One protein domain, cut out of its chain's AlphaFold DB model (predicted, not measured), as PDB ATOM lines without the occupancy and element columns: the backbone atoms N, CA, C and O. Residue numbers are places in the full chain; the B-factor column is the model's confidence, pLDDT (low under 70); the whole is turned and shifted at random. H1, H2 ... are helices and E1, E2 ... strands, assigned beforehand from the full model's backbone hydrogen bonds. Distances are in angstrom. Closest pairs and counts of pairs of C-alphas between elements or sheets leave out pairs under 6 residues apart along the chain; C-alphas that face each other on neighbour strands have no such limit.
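What this domain is: This is residues 4 to 100 of the 128 residues of an uncharacterized protein of Leifsonia sp. OV430 (UniProt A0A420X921). A strongly twisted five-stranded sheet forms the middle layer, with H1 and H3 covering one face and the shorter H2 on the other. The short helix H4 lies by the sheet's E4 and E5 end, and a long loop, residues 44 to 54, leads from H2 to the edge strand E3. The printed part has 97 residues, with four named helices and five named strands in the order H1, E1, E2, H2, E3, H3, E4, H4, E5. The sheet is mixed, in the order E3, E1, E2, E4, E5, and the class is mixed, helices and strands. The whole is compact, with a radius of gyration of the C-alphas of 12.4 A, and rounded, spanning 32 by 32 by 27 A.

Where its parts are: H1, residues 4 to 15, begins with C-alpha 4 at (-44.145, 30.260, 14.716) and is 16.4 A long. E1, residues 20 to 23, measures 10.2 A, and E2, residues 28 to 32, 12.7 A. H2, residues 35 to 43, measures 12.3 A. E3, residues 55 to 57, is 6.7 A long. H3, residues 61 to 73, is the longest helix at 18.2 A, beginning with C-alpha 61 at (-40.834, 19.925, 29.909). E4, residues 80 to 84, measures 12.7 A, H4, residues 91 to 94, 5.6 A, and E5, residues 95 to 99, 11.9 A, ending with C-alpha 99 at (-47.540, 34.192, 21.889).

How they stand to each other: E1 and E2 form an antiparallel hairpin, with N 22 and O 30 2.8 A apart, within hydrogen-bond range. E3 is antiparallel to E1, with N 21 and O 56 at 2.9 A. E2 and E4 are parallel, with N 84 and O 31 at 2.8 A. E5 is antiparallel to E4, with N 83 and O 96 at 2.8 A. H3 is on the sheet over E1 and E2 at a height of 9.5 A; its closest C-alphas to E1 are those of Ala 64 and Ile 21, 7.1 A apart. H1, on the same face, is over E4 and, only just, E5, with 3 of its C-alphas falling on E5; its height is 8.0 A, and the C-alphas of Ala 7 and Ile 99 are closest, at 5.7 A. Residues 12 to 15 of H1 touch residues 61 to 65 of H3, closest at the C-alphas of Leu 15 and Gln 61, 6.4 A, at a steep tilt of 47 degrees, opposite ways. H2, on the opposite face, is over E1 at a height of 8.6 A, and only just not over E2, with 2 of its C-alphas falling on E2; the closest C-alphas of H2 and E1 are those of Val 38 and Ala 20, 6.4 A apart, and the closest of H2 and E2 are those of Val 38 and Ala 32, 5.7 A apart. H4 only grazes the sheet with residues 91 to 94. E2, H2, E3 and E3, H3, E4 are split strand-helix-strand units, two parallel strands with a helix between them in the chain and other strands between them in the sheet; both crossovers are right-handed. In H1, H2 and H3 every O i to N i+4 pair is within hydrogen-bond range; H4 is too short for such a pair.

The domain as a whole: The C-alphas of Thr 6 and Asp 50 are the two farthest apart, at 35.1 A. The printed part has no cut. The link from H2 to E3, 11 residues, is long. The mean pLDDT of the printed part is 91.2, and residues 49 to 52 are under 70.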
ATOM      1  N   ALA A   4     -43.797  31.419  13.899       86.00
ATOM      2  CA  ALA A   4     -44.145  30.260  14.716       86.00
ATOM      3  C   ALA A   4     -42.935  29.633  15.428       86.00
ATOM      4  O   ALA A   4     -42.991  29.418  16.636       86.00
ATOM      5  N   ASP A   5     -41.818  29.401  14.727       89.19
ATOM      6  CA  ASP A   5     -40.607  28.838  15.346       89.19
ATOM      7  C   ASP A   5     -40.079  29.737  16.476       89.19
ATOM      8  O   ASP A   5     -39.564  29.253  17.482       89.19
ATOM      9  N   THR A   6     -40.177  31.058  16.297       90.44
ATOM     10  CA  THR A   6     -39.676  32.047  17.262       90.44
ATOM     11  C   THR A   6     -40.582  32.125  18.487       90.44
ATOM     12  O   THR A   6     -40.085  32.102  19.614       90.44
ATOM     13  N   ALA A   7     -41.896  32.158  18.268       90.44
ATOM     14  CA  ALA A   7     -42.913  32.178  19.313       90.44
ATOM     15  C   ALA A   7     -42.808  30.931  20.206       90.44
ATOM     16  O   ALA A   7     -42.676  31.022  21.430       90.44
ATOM     17  N   TRP A   8     -42.736  29.748  19.588       94.56
ATOM     18  CA  TRP A   8     -42.599  28.491  20.320       94.56
ATOM     19  C   TRP A   8     -41.256  28.349  21.040       94.56
ATOM     20  O   TRP A   8     -41.231  27.816  22.146       94.56
ATOM     21  N   ALA A   9     -40.162  28.891  20.496       94.75
ATOM     22  CA  ALA A   9     -38.888  28.937  21.215       94.75
ATOM     23  C   ALA A   9     -38.962  29.798  22.493       94.75
ATOM     24  O   ALA A   9     -38.305  29.483  23.487       94.75
ATOM     25  N   GLY A  10     -39.770  30.866  22.491       95.06
ATOM     26  CA  GLY A  10     -40.055  31.667  23.686       95.06
ATOM     27  C   GLY A  10     -40.816  30.870  24.748       95.06
ATOM     28  O   GLY A  10     -40.440  30.878  25.921       95.06
ATOM     29  N   VAL A  11     -41.827  30.105  24.328       95.44
ATOM     30  CA  VAL A  11     -42.560  29.183  25.212       95.44
ATOM     31  C   VAL A  11     -41.638  28.113  25.792       95.44
ATOM     32  O   VAL A  11     -41.669  27.867  26.996       95.44
ATOM     33  N   ASP A  12     -40.775  27.517  24.967       96.00
ATOM     34  CA  ASP A  12     -39.796  26.524  25.413       96.00
ATOM     35  C   ASP A  12     -38.852  27.101  26.472       96.00
ATOM     36  O   ASP A  12     -38.567  26.434  27.468       96.00
ATOM     37  N   ALA A  13     -38.395  28.343  26.292       95.75
ATOM     38  CA  ALA A  13     -37.552  29.027  27.265       95.75
ATOM     39  C   ALA A  13     -38.291  29.288  28.587       95.75
ATOM     40  O   ALA A  13     -37.730  29.040  29.653       95.75
ATOM     41  N   ALA A  14     -39.552  29.728  28.536       95.44
ATOM     42  CA  ALA A  14     -40.359  29.969  29.732       95.44
ATOM     43  C   ALA A  14     -40.689  28.671  30.495       95.44
ATOM     44  O   ALA A  14     -40.667  28.645  31.727       95.44
ATOM     45  N   LEU A  15     -40.930  27.566  29.781       95.62
ATOM     46  CA  LEU A  15     -41.202  26.256  30.380       95.62
ATOM     47  C   LEU A  15     -40.057  25.716  31.246       95.62
ATOM     48  O   LEU A  15     -40.307  24.859  32.091       95.62
ATOM     49  N   VAL A  16     -38.821  26.191  31.051       94.88
ATOM     50  CA  VAL A  16     -37.672  25.790  31.882       94.88
ATOM     51  C   VAL A  16     -37.901  26.143  33.352       94.88
ATOM     52  O   VAL A  16     -37.542  25.364  34.234       94.88
ATOM     53  N   ASP A  17     -38.516  27.299  33.607       94.06
ATOM     54  CA  ASP A  17     -38.730  27.821  34.958       94.06
ATOM     55  C   ASP A  17     -40.181  27.655  35.444       94.06
ATOM     56  O   ASP A  17     -40.434  27.718  36.651       94.06
ATOM     57  N   ALA A  18     -41.129  27.417  34.532       96.06
ATOM     58  CA  ALA A  18     -42.545  27.267  34.851       96.06
ATOM     59  C   ALA A  18     -42.817  26.130  35.856       96.06
ATOM     60  O   ALA A  18     -42.278  25.027  35.764       96.06
ATOM     61  N   LYS A  19     -43.709  26.394  36.815       96.62
ATOM     62  CA  LYS A  19     -44.194  25.433  37.818       96.62
ATOM     63  C   LYS A  19     -45.462  24.719  37.381       96.62
ATOM     64  O   LYS A  19     -45.639  23.544  37.701       96.62
ATOM     65  N   ALA A  20     -46.333  25.409  36.652       96.31
ATOM     66  CA  ALA A  20     -47.559  24.841  36.110       96.31
ATOM     67  C   ALA A  20     -47.928  25.490  34.774       96.31
ATOM     68  O   ALA A  20     -47.568  26.635  34.500       96.31
ATOM     69  N   ILE A  21     -48.687  24.753  33.975       96.88
ATOM     70  CA  ILE A  21     -49.402  25.264  32.808       96.88
ATOM     71  C   ILE A  21     -50.895  25.298  33.129       96.88
ATOM     72  O   ILE A  21     -51.412  24.407  33.807       96.88
ATOM     73  N   VAL A  22     -51.581  26.337  32.668       96.06
ATOM     74  CA  VAL A  22     -52.978  26.617  33.003       96.06
ATOM     75  C   VAL A  22     -53.764  26.903  31.733       96.06
ATOM     76  O   VAL A  22     -53.283  27.625  30.859       96.06
ATOM     77  N   PHE A  23     -54.984  26.375  31.650       94.56
ATOM     78  CA  PHE A  23     -55.878  26.565  30.515       94.56
ATOM     79  C   PHE A  23     -57.302  26.902  30.954       94.56
ATOM     80  O   PHE A  23     -57.889  26.248  31.813       94.56
ATOM     81  N   ASP A  24     -57.881  27.911  30.308       90.25
ATOM     82  CA  ASP A  24     -59.261  28.366  30.526       90.25
ATOM     83  C   ASP A  24     -60.318  27.495  29.833       90.25
ATOM     84  O   ASP A  24     -61.512  27.671  30.064       90.25
ATOM     85  N   GLY A  25     -59.896  26.537  29.002       87.38
ATOM     86  CA  GLY A  25     -60.798  25.646  28.268       87.38
ATOM     87  C   GLY A  25     -61.271  26.197  26.920       87.38
ATOM     88  O   GLY A  25     -62.181  25.621  26.330       87.38
ATOM     89  N   CYS A  26     -60.711  27.317  26.441       88.81
ATOM     90  CA  CYS A  26     -61.087  27.886  25.143       88.81
ATOM     91  C   CYS A  26     -59.952  28.599  24.399       88.81
ATOM     92  O   CYS A  26     -59.765  28.317  23.226       88.81
ATOM     93  N   HIS A  27     -59.249  29.555  25.020       90.56
ATOM     94  CA  HIS A  27     -58.197  30.323  24.324       90.56
ATOM     95  C   HIS A  27     -57.183  31.034  25.235       90.56
ATOM     96  O   HIS A  27     -56.200  31.586  24.747       90.56
ATOM     97  N   LYS A  28     -57.383  31.046  26.561       93.81
ATOM     98  CA  LYS A  28     -56.410  31.648  27.486       93.81
ATOM     99  C   LYS A  28     -55.515  30.567  28.060       93.81
ATOM    100  O   LYS A  28     -56.006  29.690  28.777       93.81
ATOM    101  N   ILE A  29     -54.229  30.648  27.745       96.38
ATOM    102  CA  ILE A  29     -53.213  29.718  28.223       96.38
ATOM    103  C   ILE A  29     -52.165  30.506  29.010       96.38
ATOM    104  O   ILE A  29     -51.675  31.543  28.553       96.38
ATOM    105  N   TYR A  30     -51.817  30.010  30.197       96.88
ATOM    106  CA  TYR A  30     -50.842  30.644  31.080       96.88
ATOM    107  C   TYR A  30     -49.756  29.671  31.537       96.88
ATOM    108  O   TYR A  30     -50.024  28.499  31.796       96.88
ATOM    109  N   LEU A  31     -48.533  30.175  31.685       97.44
ATOM    110  CA  LEU A  31     -47.427  29.497  32.359       97.44
ATOM    111  C   LEU A  31     -47.219  30.175  33.714       97.44
ATOM    112  O   LEU A  31     -46.794  31.328  33.770       97.44
ATOM    113  N   ALA A  32     -47.522  29.473  34.803       96.62
ATOM    114  CA  ALA A  32     -47.277  29.961  36.156       96.62
ATOM    115  C   ALA A  32     -45.798  29.754  36.505       96.62
ATOM    116  O   ALA A  32     -45.327  28.617  36.572       96.62
ATOM    117  N   MET A  33     -45.061  30.844  36.711       96.62
ATOM    118  CA  MET A  33     -43.599  30.822  36.857       96.62
ATOM    119  C   MET A  33     -43.122  30.565  38.292       96.62
ATOM    120  O   MET A  33     -41.952  30.256  38.513       96.62
ATOM    121  N   ASP A  34     -44.010  30.669  39.275       95.00
ATOM    122  CA  ASP A  34     -43.698  30.483  40.688       95.00
ATOM    123  C   ASP A  34     -44.879  29.869  41.451       95.00
ATOM    124  O   ASP A  34     -46.005  29.787  40.955       95.00
ATOM    125  N   ASP A  35     -44.602  29.394  42.667       94.50
ATOM    126  CA  ASP A  35     -45.583  28.688  43.492       94.50
ATOM    127  C   ASP A  35     -46.757  29.588  43.925       94.50
ATOM    128  O   ASP A  35     -47.842  29.086  44.226       94.50
ATOM    129  N   GLN A  36     -46.565  30.911  43.954       93.75
ATOM    130  CA  GLN A  36     -47.607  31.858  44.337       93.75
ATOM    131  C   GLN A  36     -48.617  32.060  43.204       93.75
ATOM    132  O   GLN A  36     -49.824  32.075  43.465       93.75
ATOM    133  N   GLU A  37     -48.168  32.124  41.953       94.00
ATOM    134  CA  GLU A  37     -49.072  32.109  40.800       94.00
ATOM    135  C   GLU A  37     -49.824  30.775  40.695       94.00
ATOM    136  O   GLU A  37     -51.033  30.767  40.463       94.00
ATOM    137  N   VAL A  38     -49.166  29.638  40.963       93.38
ATOM    138  CA  VAL A  38     -49.848  28.327  41.024       93.38
ATOM    139  C   VAL A  38     -50.966  28.333  42.068       93.38
ATOM    140  O   VAL A  38     -52.085  27.888  41.786       93.38
ATOM    141  N   ALA A  39     -50.693  28.854  43.268       92.69
ATOM    142  CA  ALA A  39     -51.700  28.981  44.315       92.69
ATOM    143  C   ALA A  39     -52.839  29.917  43.889       92.69
ATOM    144  O   ALA A  39     -54.003  29.577  44.081       92.69
ATOM    145  N   THR A  40     -52.519  31.036  43.239       92.50
ATOM    146  CA  THR A  40     -53.505  32.003  42.739       92.50
ATOM    147  C   THR A  40     -54.442  31.363  41.716       92.50
ATOM    148  O   THR A  40     -55.659  31.457  41.853       92.50
ATOM    149  N   PHE A  41     -53.915  30.638  40.727       92.50
ATOM    150  CA  PHE A  41     -54.752  29.912  39.766       92.50
ATOM    151  C   PHE A  41     -55.602  28.831  40.441       92.50
ATOM    152  O   PHE A  41     -56.778  28.680  40.109       92.50
ATOM    153  N   THR A  42     -55.053  28.137  41.437       90.00
ATOM    154  CA  THR A  42     -55.812  27.163  42.233       90.00
ATOM    155  C   THR A  42     -56.973  27.830  42.984       90.00
ATOM    156  O   THR A  42     -58.095  27.326  42.962       90.00
ATOM    157  N   GLU A  43     -56.740  28.990  43.607       90.44
ATOM    158  CA  GLU A  43     -57.766  29.784  44.300       90.44
ATOM    159  C   GLU A  43     -58.844  30.320  43.348       90.44
ATOM    160  O   GLU A  43     -60.019  30.387  43.715       90.44
ATOM    161  N   LEU A  44     -58.462  30.655  42.113       88.50
ATOM    162  CA  LEU A  44     -59.380  31.056  41.045       88.50
ATOM    163  C   LEU A  44     -60.209  29.891  40.484       88.50
ATOM    164  O   LEU A  44     -61.133  30.122  39.704       88.50
ATOM    165  N   GLY A  45     -59.918  28.655  40.891       87.25
ATOM    166  CA  GLY A  45     -60.681  27.473  40.511       87.25
ATOM    167  C   GLY A  45     -60.040  26.620  39.414       87.25
ATOM    168  O   GLY A  45     -60.639  25.635  38.993       87.25
ATOM    169  N   TYR A  46     -58.831  26.949  38.954       85.06
ATOM    170  CA  TYR A  46     -58.113  26.120  37.988       85.06
ATOM    171  C   TYR A  46     -57.511  24.899  38.701       85.06
ATOM    172  O   TYR A  46     -56.800  25.036  39.692       85.06
ATOM    173  N   GLY A  47     -57.799  23.687  38.216       75.81
ATOM    174  CA  GLY A  47     -57.250  22.442  38.785       75.81
ATOM    175  C   GLY A  47     -58.003  21.868  39.991       75.81
ATOM    176  O   GLY A  47     -57.628  20.807  40.483       75.81
ATOM    177  N   VAL A  48     -59.074  22.526  40.445       73.75
ATOM    178  CA  VAL A  48     -60.040  21.963  41.414       73.75
ATOM    179  C   VAL A  48     -61.256  21.321  40.740       73.75
ATOM    180  O   VAL A  48     -62.111  20.764  41.426       73.75
ATOM    181  N   ASP A  49     -61.338  21.384  39.408       69.31
ATOM    182  CA  ASP A  49     -62.303  20.612  38.625       69.31
ATOM    183  C   ASP A  49     -62.015  19.103  38.746       69.31
ATOM    184  O   ASP A  49     -60.856  18.705  38.880       69.31
ATOM    185  N   ASP A  50     -63.050  18.262  38.634       64.25
ATOM    186  CA  ASP A  50     -62.941  16.793  38.746       64.25
ATOM    187  C   ASP A  50     -61.873  16.176  37.818       64.25
ATOM    188  O   ASP A  50     -61.278  15.150  38.151       64.25
ATOM    189  N   ASP A  51     -61.599  16.815  36.677       68.25
ATOM    190  CA  ASP A  51     -60.662  16.321  35.667       68.25
ATOM    191  C   ASP A  51     -59.225  16.849  35.832       68.25
ATOM    192  O   ASP A  51     -58.320  16.360  35.156       68.25
ATOM    193  N   GLY A  52     -58.987  17.862  36.683       69.88
ATOM    194  CA  GLY A  52     -57.660  18.472  36.890       69.88
ATOM    195  C   GLY A  52     -56.991  19.024  35.618       69.88
ATOM    196  O   GLY A  52     -55.820  19.386  35.634       69.88
ATOM    197  N   SER A  53     -57.719  19.092  34.503       79.06
ATOM    198  CA  SER A  53     -57.174  19.356  33.168       79.06
ATOM    199  C   SER A  53     -56.834  20.824  32.933       79.06
ATOM    200  O   SER A  53     -56.077  21.135  32.023       79.06
ATOM    201  N   LYS A  54     -57.365  21.731  33.755       87.19
ATOM    202  CA  LYS A  54     -57.160  23.178  33.616       87.19
ATOM    203  C   LYS A  54     -55.889  23.702  34.277       87.19
ATOM    204  O   LYS A  54     -55.518  24.842  34.021       87.19
ATOM    205  N   LEU A  55     -55.236  22.912  35.130       93.31
ATOM    206  CA  LEU A  55     -53.956  23.254  35.749       93.31
ATOM    207  C   LEU A  55     -53.123  21.987  35.881       93.31
ATOM    208  O   LEU A  55     -53.480  21.074  36.621       93.31
ATOM    209  N   ILE A  56     -51.991  21.949  35.189       93.88
ATOM    210  CA  ILE A  56     -51.086  20.803  35.190       93.88
ATOM    211  C   ILE A  56     -49.724  21.260  35.695       93.88
ATOM    212  O   ILE A  56     -49.109  22.167  35.137       93.88
ATOM    213  N   MET A  57     -49.235  20.607  36.750       94.31
ATOM    214  CA  MET A  57     -47.891  20.853  37.272       94.31
ATOM    215  C   MET A  57     -46.839  20.408  36.254       94.31
ATOM    216  O   MET A  57     -46.868  19.272  35.768       94.31
ATOM    217  N   VAL A  58     -45.875  21.281  35.970       94.75
ATOM    218  CA  VAL A  58     -44.759  20.978  35.074       94.75
ATOM    219  C   VAL A  58     -43.794  20.054  35.812       94.75
ATOM    220  O   VAL A  58     -43.066  20.456  36.715       94.75
ATOM    221  N   THR A  59     -43.822  18.777  35.443       93.00
ATOM    222  CA  THR A  59     -42.891  17.751  35.950       93.00
ATOM    223  C   THR A  59     -41.898  17.301  34.885       93.00
ATOM    224  O   THR A  59     -40.782  16.899  35.210       93.00
ATOM    225  N   ASP A  60     -42.295  17.410  33.619       93.75
ATOM    226  CA  ASP A  60     -41.494  17.128  32.440       93.75
ATOM    227  C   ASP A  60     -41.780  18.194  31.374       93.75
ATOM    228  O   ASP A  60     -42.939  18.451  31.033       93.75
ATOM    229  N   GLN A  61     -40.721  18.818  30.859       93.06
ATOM    230  CA  GLN A  61     -40.834  19.925  29.909       93.06
ATOM    231  C   GLN A  61     -41.432  19.469  28.577       93.06
ATOM    232  O   GLN A  61     -42.265  20.172  28.017       93.06
ATOM    233  N   ALA A  62     -41.039  18.294  28.078       93.81
ATOM    234  CA  ALA A  62     -41.519  17.792  26.792       93.81
ATOM    235  C   ALA A  62     -43.024  17.485  26.841       93.81
ATOM    236  O   ALA A  62     -43.763  17.838  25.925       93.81
ATOM    237  N   THR A  63     -43.484  16.892  27.943       94.50
ATOM    238  CA  THR A  63     -44.902  16.612  28.186       94.50
ATOM    239  C   THR A  63     -45.697  17.910  28.317       94.50
ATOM    240  O   THR A  63     -46.713  18.067  27.650       94.50
ATOM    241  N   ALA A  64     -45.219  18.874  29.114       95.19
ATOM    242  CA  ALA A  64     -45.878  20.175  29.247       95.19
ATOM    243  C   ALA A  64     -45.951  20.918  27.903       95.19
ATOM    244  O   ALA A  64     -46.982  21.496  27.563       95.19
ATOM    245  N   ARG A  65     -44.877  20.851  27.111       96.31
ATOM    246  CA  ARG A  65     -44.802  21.458  25.784       96.31
ATOM    247  C   ARG A  65     -45.811  20.859  24.812       96.31
ATOM    248  O   ARG A  65     -46.478  21.622  24.117       96.31
ATOM    249  N   GLN A  66     -45.933  19.532  24.793       95.69
ATOM    250  CA  GLN A  66     -46.918  18.820  23.980       95.69
ATOM    251  C   GLN A  66     -48.349  19.175  24.401       95.69
ATOM    252  O   GLN A  66     -49.203  19.397  23.548       95.69
ATOM    253  N   THR A  67     -48.610  19.276  25.705       95.44
ATOM    254  CA  THR A  67     -49.926  19.679  26.211       95.44
ATOM    255  C   THR A  67     -50.282  21.109  25.808       95.44
ATOM    256  O   THR A  67     -51.408  21.359  25.390       95.44
ATOM    257  N   LEU A  68     -49.334  22.050  25.886       95.75
ATOM    258  CA  LEU A  68     -49.548  23.423  25.415       95.75
ATOM    259  C   LEU A  68     -49.845  23.472  23.914       95.75
ATOM    260  O   LEU A  68     -50.704  24.235  23.490       95.75
ATOM    261  N   GLU A  69     -49.152  22.649  23.128       94.50
ATOM    262  CA  GLU A  69     -49.388  22.475  21.692       94.50
ATOM    263  C   GLU A  69     -50.824  22.020  21.417       94.50
ATOM    264  O   GLU A  69     -51.524  22.638  20.620       94.50
ATOM    265  N   GLN A  70     -51.280  20.993  22.141       93.62
ATOM    266  CA  GLN A  70     -52.641  20.484  22.035       93.62
ATOM    267  C   GLN A  70     -53.676  21.542  22.427       93.62
ATOM    268  O   GLN A  70     -54.628  21.770  21.688       93.62
ATOM    269  N   TRP A  71     -53.497  22.214  23.566       94.69
ATOM    270  CA  TRP A  71     -54.425  23.260  23.998       94.69
ATOM    271  C   TRP A  71     -54.479  24.420  23.019       94.69
ATOM    272  O   TRP A  71     -55.549  24.983  22.814       94.69
ATOM    273  N   PHE A  72     -53.348  24.788  22.422       93.19
ATOM    274  CA  PHE A  72     -53.294  25.852  21.431       93.19
ATOM    275  C   PHE A  72     -54.025  25.449  20.142       93.19
ATOM    276  O   PHE A  72     -54.826  26.234  19.651       93.19
ATOM    277  N   ASP A  73     -53.825  24.228  19.640       91.31
ATOM    278  CA  ASP A  73     -54.516  23.698  18.450       91.31
ATOM    279  C   ASP A  73     -56.037  23.552  18.659       91.31
ATOM    280  O   ASP A  73     -56.835  23.867  17.782       91.31
ATOM    281  N   GLU A  74     -56.455  23.143  19.861       90.06
ATOM    282  CA  GLU A  74     -57.869  23.020  20.236       90.06
ATOM    283  C   GLU A  74     -58.537  24.376  20.548       90.06
ATOM    284  O   GLU A  74     -59.760  24.448  20.709       90.06
ATOM    285  N   SER A  75     -57.756  25.456  20.655       91.38
ATOM    286  CA  SER A  75     -58.264  26.786  20.992       91.38
ATOM    287  C   SER A  75     -58.804  27.544  19.775       91.38
ATOM    288  O   SER A  75     -58.395  27.329  18.640       91.38
ATOM    289  N   CYS A  76     -59.706  28.505  20.003       88.00
ATOM    290  CA  CYS A  76     -60.168  29.389  18.925       88.00
ATOM    291  C   CYS A  76     -59.089  30.409  18.487       88.00
ATOM    292  O   CYS A  76     -58.023  30.501  19.088       88.00
ATOM    293  N   SER A  77     -59.369  31.216  17.457       86.56
ATOM    294  CA  SER A  77     -58.471  32.273  16.936       86.56
ATOM    295  C   SER A  77     -57.998  33.288  17.987       86.56
ATOM    296  O   SER A  77     -56.904  33.836  17.901       86.56
ATOM    297  N   LEU A  78     -58.764  33.479  19.065       89.44
ATOM    298  CA  LEU A  78     -58.397  34.364  20.181       89.44
ATOM    299  C   LEU A  78     -57.330  33.771  21.118       89.44
ATOM    300  O   LEU A  78     -57.141  34.266  22.233       89.44
ATOM    301  N   ARG A  79     -56.676  32.677  20.712       92.81
ATOM    302  CA  ARG A  79     -55.678  31.969  21.512       92.81
ATOM    303  C   ARG A  79     -54.425  32.793  21.742       92.81
ATOM    304  O   ARG A  79     -53.930  33.470  20.847       92.81
ATOM    305  N   PHE A  80     -53.908  32.710  22.959       94.81
ATOM    306  CA  PHE A  80     -52.639  33.316  23.342       94.81
ATOM    307  C   PHE A  80     -51.969  32.505  24.446       94.81
ATOM    308  O   PHE A  80     -52.632  31.773  25.186       94.81
ATOM    309  N   ILE A  81     -50.656  32.690  24.583       96.69
ATOM    310  CA  ILE A  81     -49.863  32.101  25.662       96.69
ATOM    311  C   ILE A  81     -49.097  33.215  26.366       96.69
ATOM    312  O   ILE A  81     -48.288  33.905  25.746       96.69
ATOM    313  N   ASN A  82     -49.311  33.354  27.674       97.00
ATOM    314  CA  ASN A  82     -48.560  34.288  28.513       97.00
ATOM    315  C   ASN A  82     -47.869  33.550  29.661       97.00
ATOM    316  O   ASN A  82     -48.450  32.648  30.262       97.00
ATOM    317  N   SER A  83     -46.671  33.975  30.041       96.00
ATOM    318  CA  SER A  83     -46.116  33.636  31.350       96.00
ATOM    319  C   SER A  83     -46.562  34.649  32.392       96.00
ATOM    320  O   SER A  83     -46.652  35.848  32.121       96.00
ATOM    321  N   VAL A  84     -46.828  34.153  33.595       95.38
ATOM    322  CA  VAL A  84     -47.241  34.956  34.741       95.38
ATOM    323  C   VAL A  84     -46.309  34.651  35.898       95.38
ATOM    324  O   VAL A  84     -46.080  33.487  36.234       95.38
ATOM    325  N   ARG A  85     -45.752  35.704  36.488       94.62
ATOM    326  CA  ARG A  85     -44.937  35.637  37.699       94.62
ATOM    327  C   ARG A  85     -45.423  36.640  38.723       94.62
ATOM    328  O   ARG A  85     -45.843  37.741  38.367       94.62
ATOM    329  N   THR A  86     -45.257  36.309  39.990       92.44
ATOM    330  CA  THR A  86     -45.495  37.254  41.065       92.44
ATOM    331  C   THR A  86     -44.452  38.373  41.024       92.44
ATOM    332  O   THR A  86     -43.242  38.147  40.938       92.44
ATOM    333  N   VAL A  87     -44.937  39.608  41.134       90.81
ATOM    334  CA  VAL A  87     -44.136  40.826  41.284       90.81
ATOM    335  C   VAL A  87     -44.639  41.620  42.489       90.81
ATOM    336  O   VAL A  87     -45.841  41.742  42.706       90.81
ATOM    337  N   ASP A  88     -43.721  42.199  43.268       86.00
ATOM    338  CA  ASP A  88     -44.058  42.964  44.483       86.00
ATOM    339  C   ASP A  88     -44.664  44.352  44.192       86.00
ATOM    340  O   ASP A  88     -45.060  45.079  45.107       86.00
ATOM    341  N   THR A  89     -44.676  44.766  42.922       88.06
ATOM    342  CA  THR A  89     -45.110  46.092  42.476       88.06
ATOM    343  C   THR A  89     -46.531  46.051  41.912       88.06
ATOM    344  O   THR A  89     -47.492  45.793  42.634       88.06
ATOM    345  N   ASN A  90     -46.692  46.378  40.633       83.69
ATOM    346  CA  ASN A  90     -47.950  46.296  39.922       83.69
ATOM    347  C   ASN A  90     -48.093  44.861  39.395       83.69
ATOM    348  O   ASN A  90     -47.264  44.460  38.584       83.69
ATOM    349  N   PRO A  91     -49.131  44.106  39.788       79.44
ATOM    350  CA  PRO A  91     -49.318  42.719  39.356       79.44
ATOM    351  C   PRO A  91     -49.310  42.535  37.832       79.44
ATOM    352  O   PRO A  91     -48.886  41.498  37.335       79.44
ATOM    353  N   ASN A  92     -49.717  43.563  37.078       84.31
ATOM    354  CA  ASN A  92     -49.697  43.524  35.615       84.31
ATOM    355  C   ASN A  92     -48.276  43.495  35.026       84.31
ATOM    356  O   ASN A  92     -48.115  43.072  33.887       84.31
ATOM    357  N   ASP A  93     -47.251  43.909  35.781       88.19
ATOM    358  CA  ASP A  93     -45.848  43.846  35.347       88.19
ATOM    359  C   ASP A  93     -45.321  42.394  35.338       88.19
ATOM    360  O   ASP A  93     -44.269  42.119  34.767       88.19
ATOM    361  N   GLY A  94     -46.040  41.466  35.983       89.56
ATOM    362  CA  GLY A  94     -45.718  40.042  36.025       89.56
ATOM    363  C   GLY A  94     -46.167  39.256  34.793       89.56
ATOM    364  O   GLY A  94     -45.829  38.078  34.676       89.56
ATOM    365  N   PHE A  95     -46.918  39.884  33.884       92.38
ATOM    366  CA  PHE A  95     -47.387  39.261  32.652       92.38
ATOM    367  C   PHE A  95     -46.390  39.498  31.524       92.38
ATOM    368  O   PHE A  95     -46.114  40.634  31.139       92.38
ATOM    369  N   GLU A  96     -45.912  38.408  30.946       94.25
ATOM    370  CA  GLU A  96     -45.079  38.420  29.752       94.25
ATOM    371  C   GLU A  96     -45.793  37.643  28.646       94.25
ATOM    372  O   GLU A  96     -46.256  36.519  28.844       94.25
ATOM    373  N   GLN A  97     -45.934  38.281  27.487       94.62
ATOM    374  CA  GLN A  97     -46.599  37.700  26.329       94.62
ATOM    375  C   GLN A  97     -45.602  36.843  25.551       94.62
ATOM    376  O   GLN A  97     -44.606  37.365  25.058       94.62
ATOM    377  N   LEU A  98     -45.876  35.540  25.463       94.88
ATOM    378  CA  LEU A  98     -45.026  34.578  24.752       94.88
ATOM    379  C   LEU A  98     -45.526  34.355  23.327       94.88
ATOM    380  O   LEU A  98     -44.728  34.315  22.398       94.88
ATOM    381  N   ILE A  99     -46.847  34.229  23.177       94.69
ATOM    382  CA  ILE A  99     -47.540  34.192  21.889       94.69
ATOM    383  C   ILE A  99     -48.725  35.146  21.984       94.69
ATOM    384  O   ILE A  99     -49.623  34.943  22.811       94.69
ATOM    385  N   ALA A 100     -48.728  36.194  21.166       93.06
ATOM    386  CA  ALA A 100     -49.805  37.165  21.124       93.06
ATOM    387  C   ALA A 100     -51.060  36.615  20.434       93.06
ATOM    388  O   ALA A 100     -51.012  35.680  19.635       93.06
TER     389      ALA A 100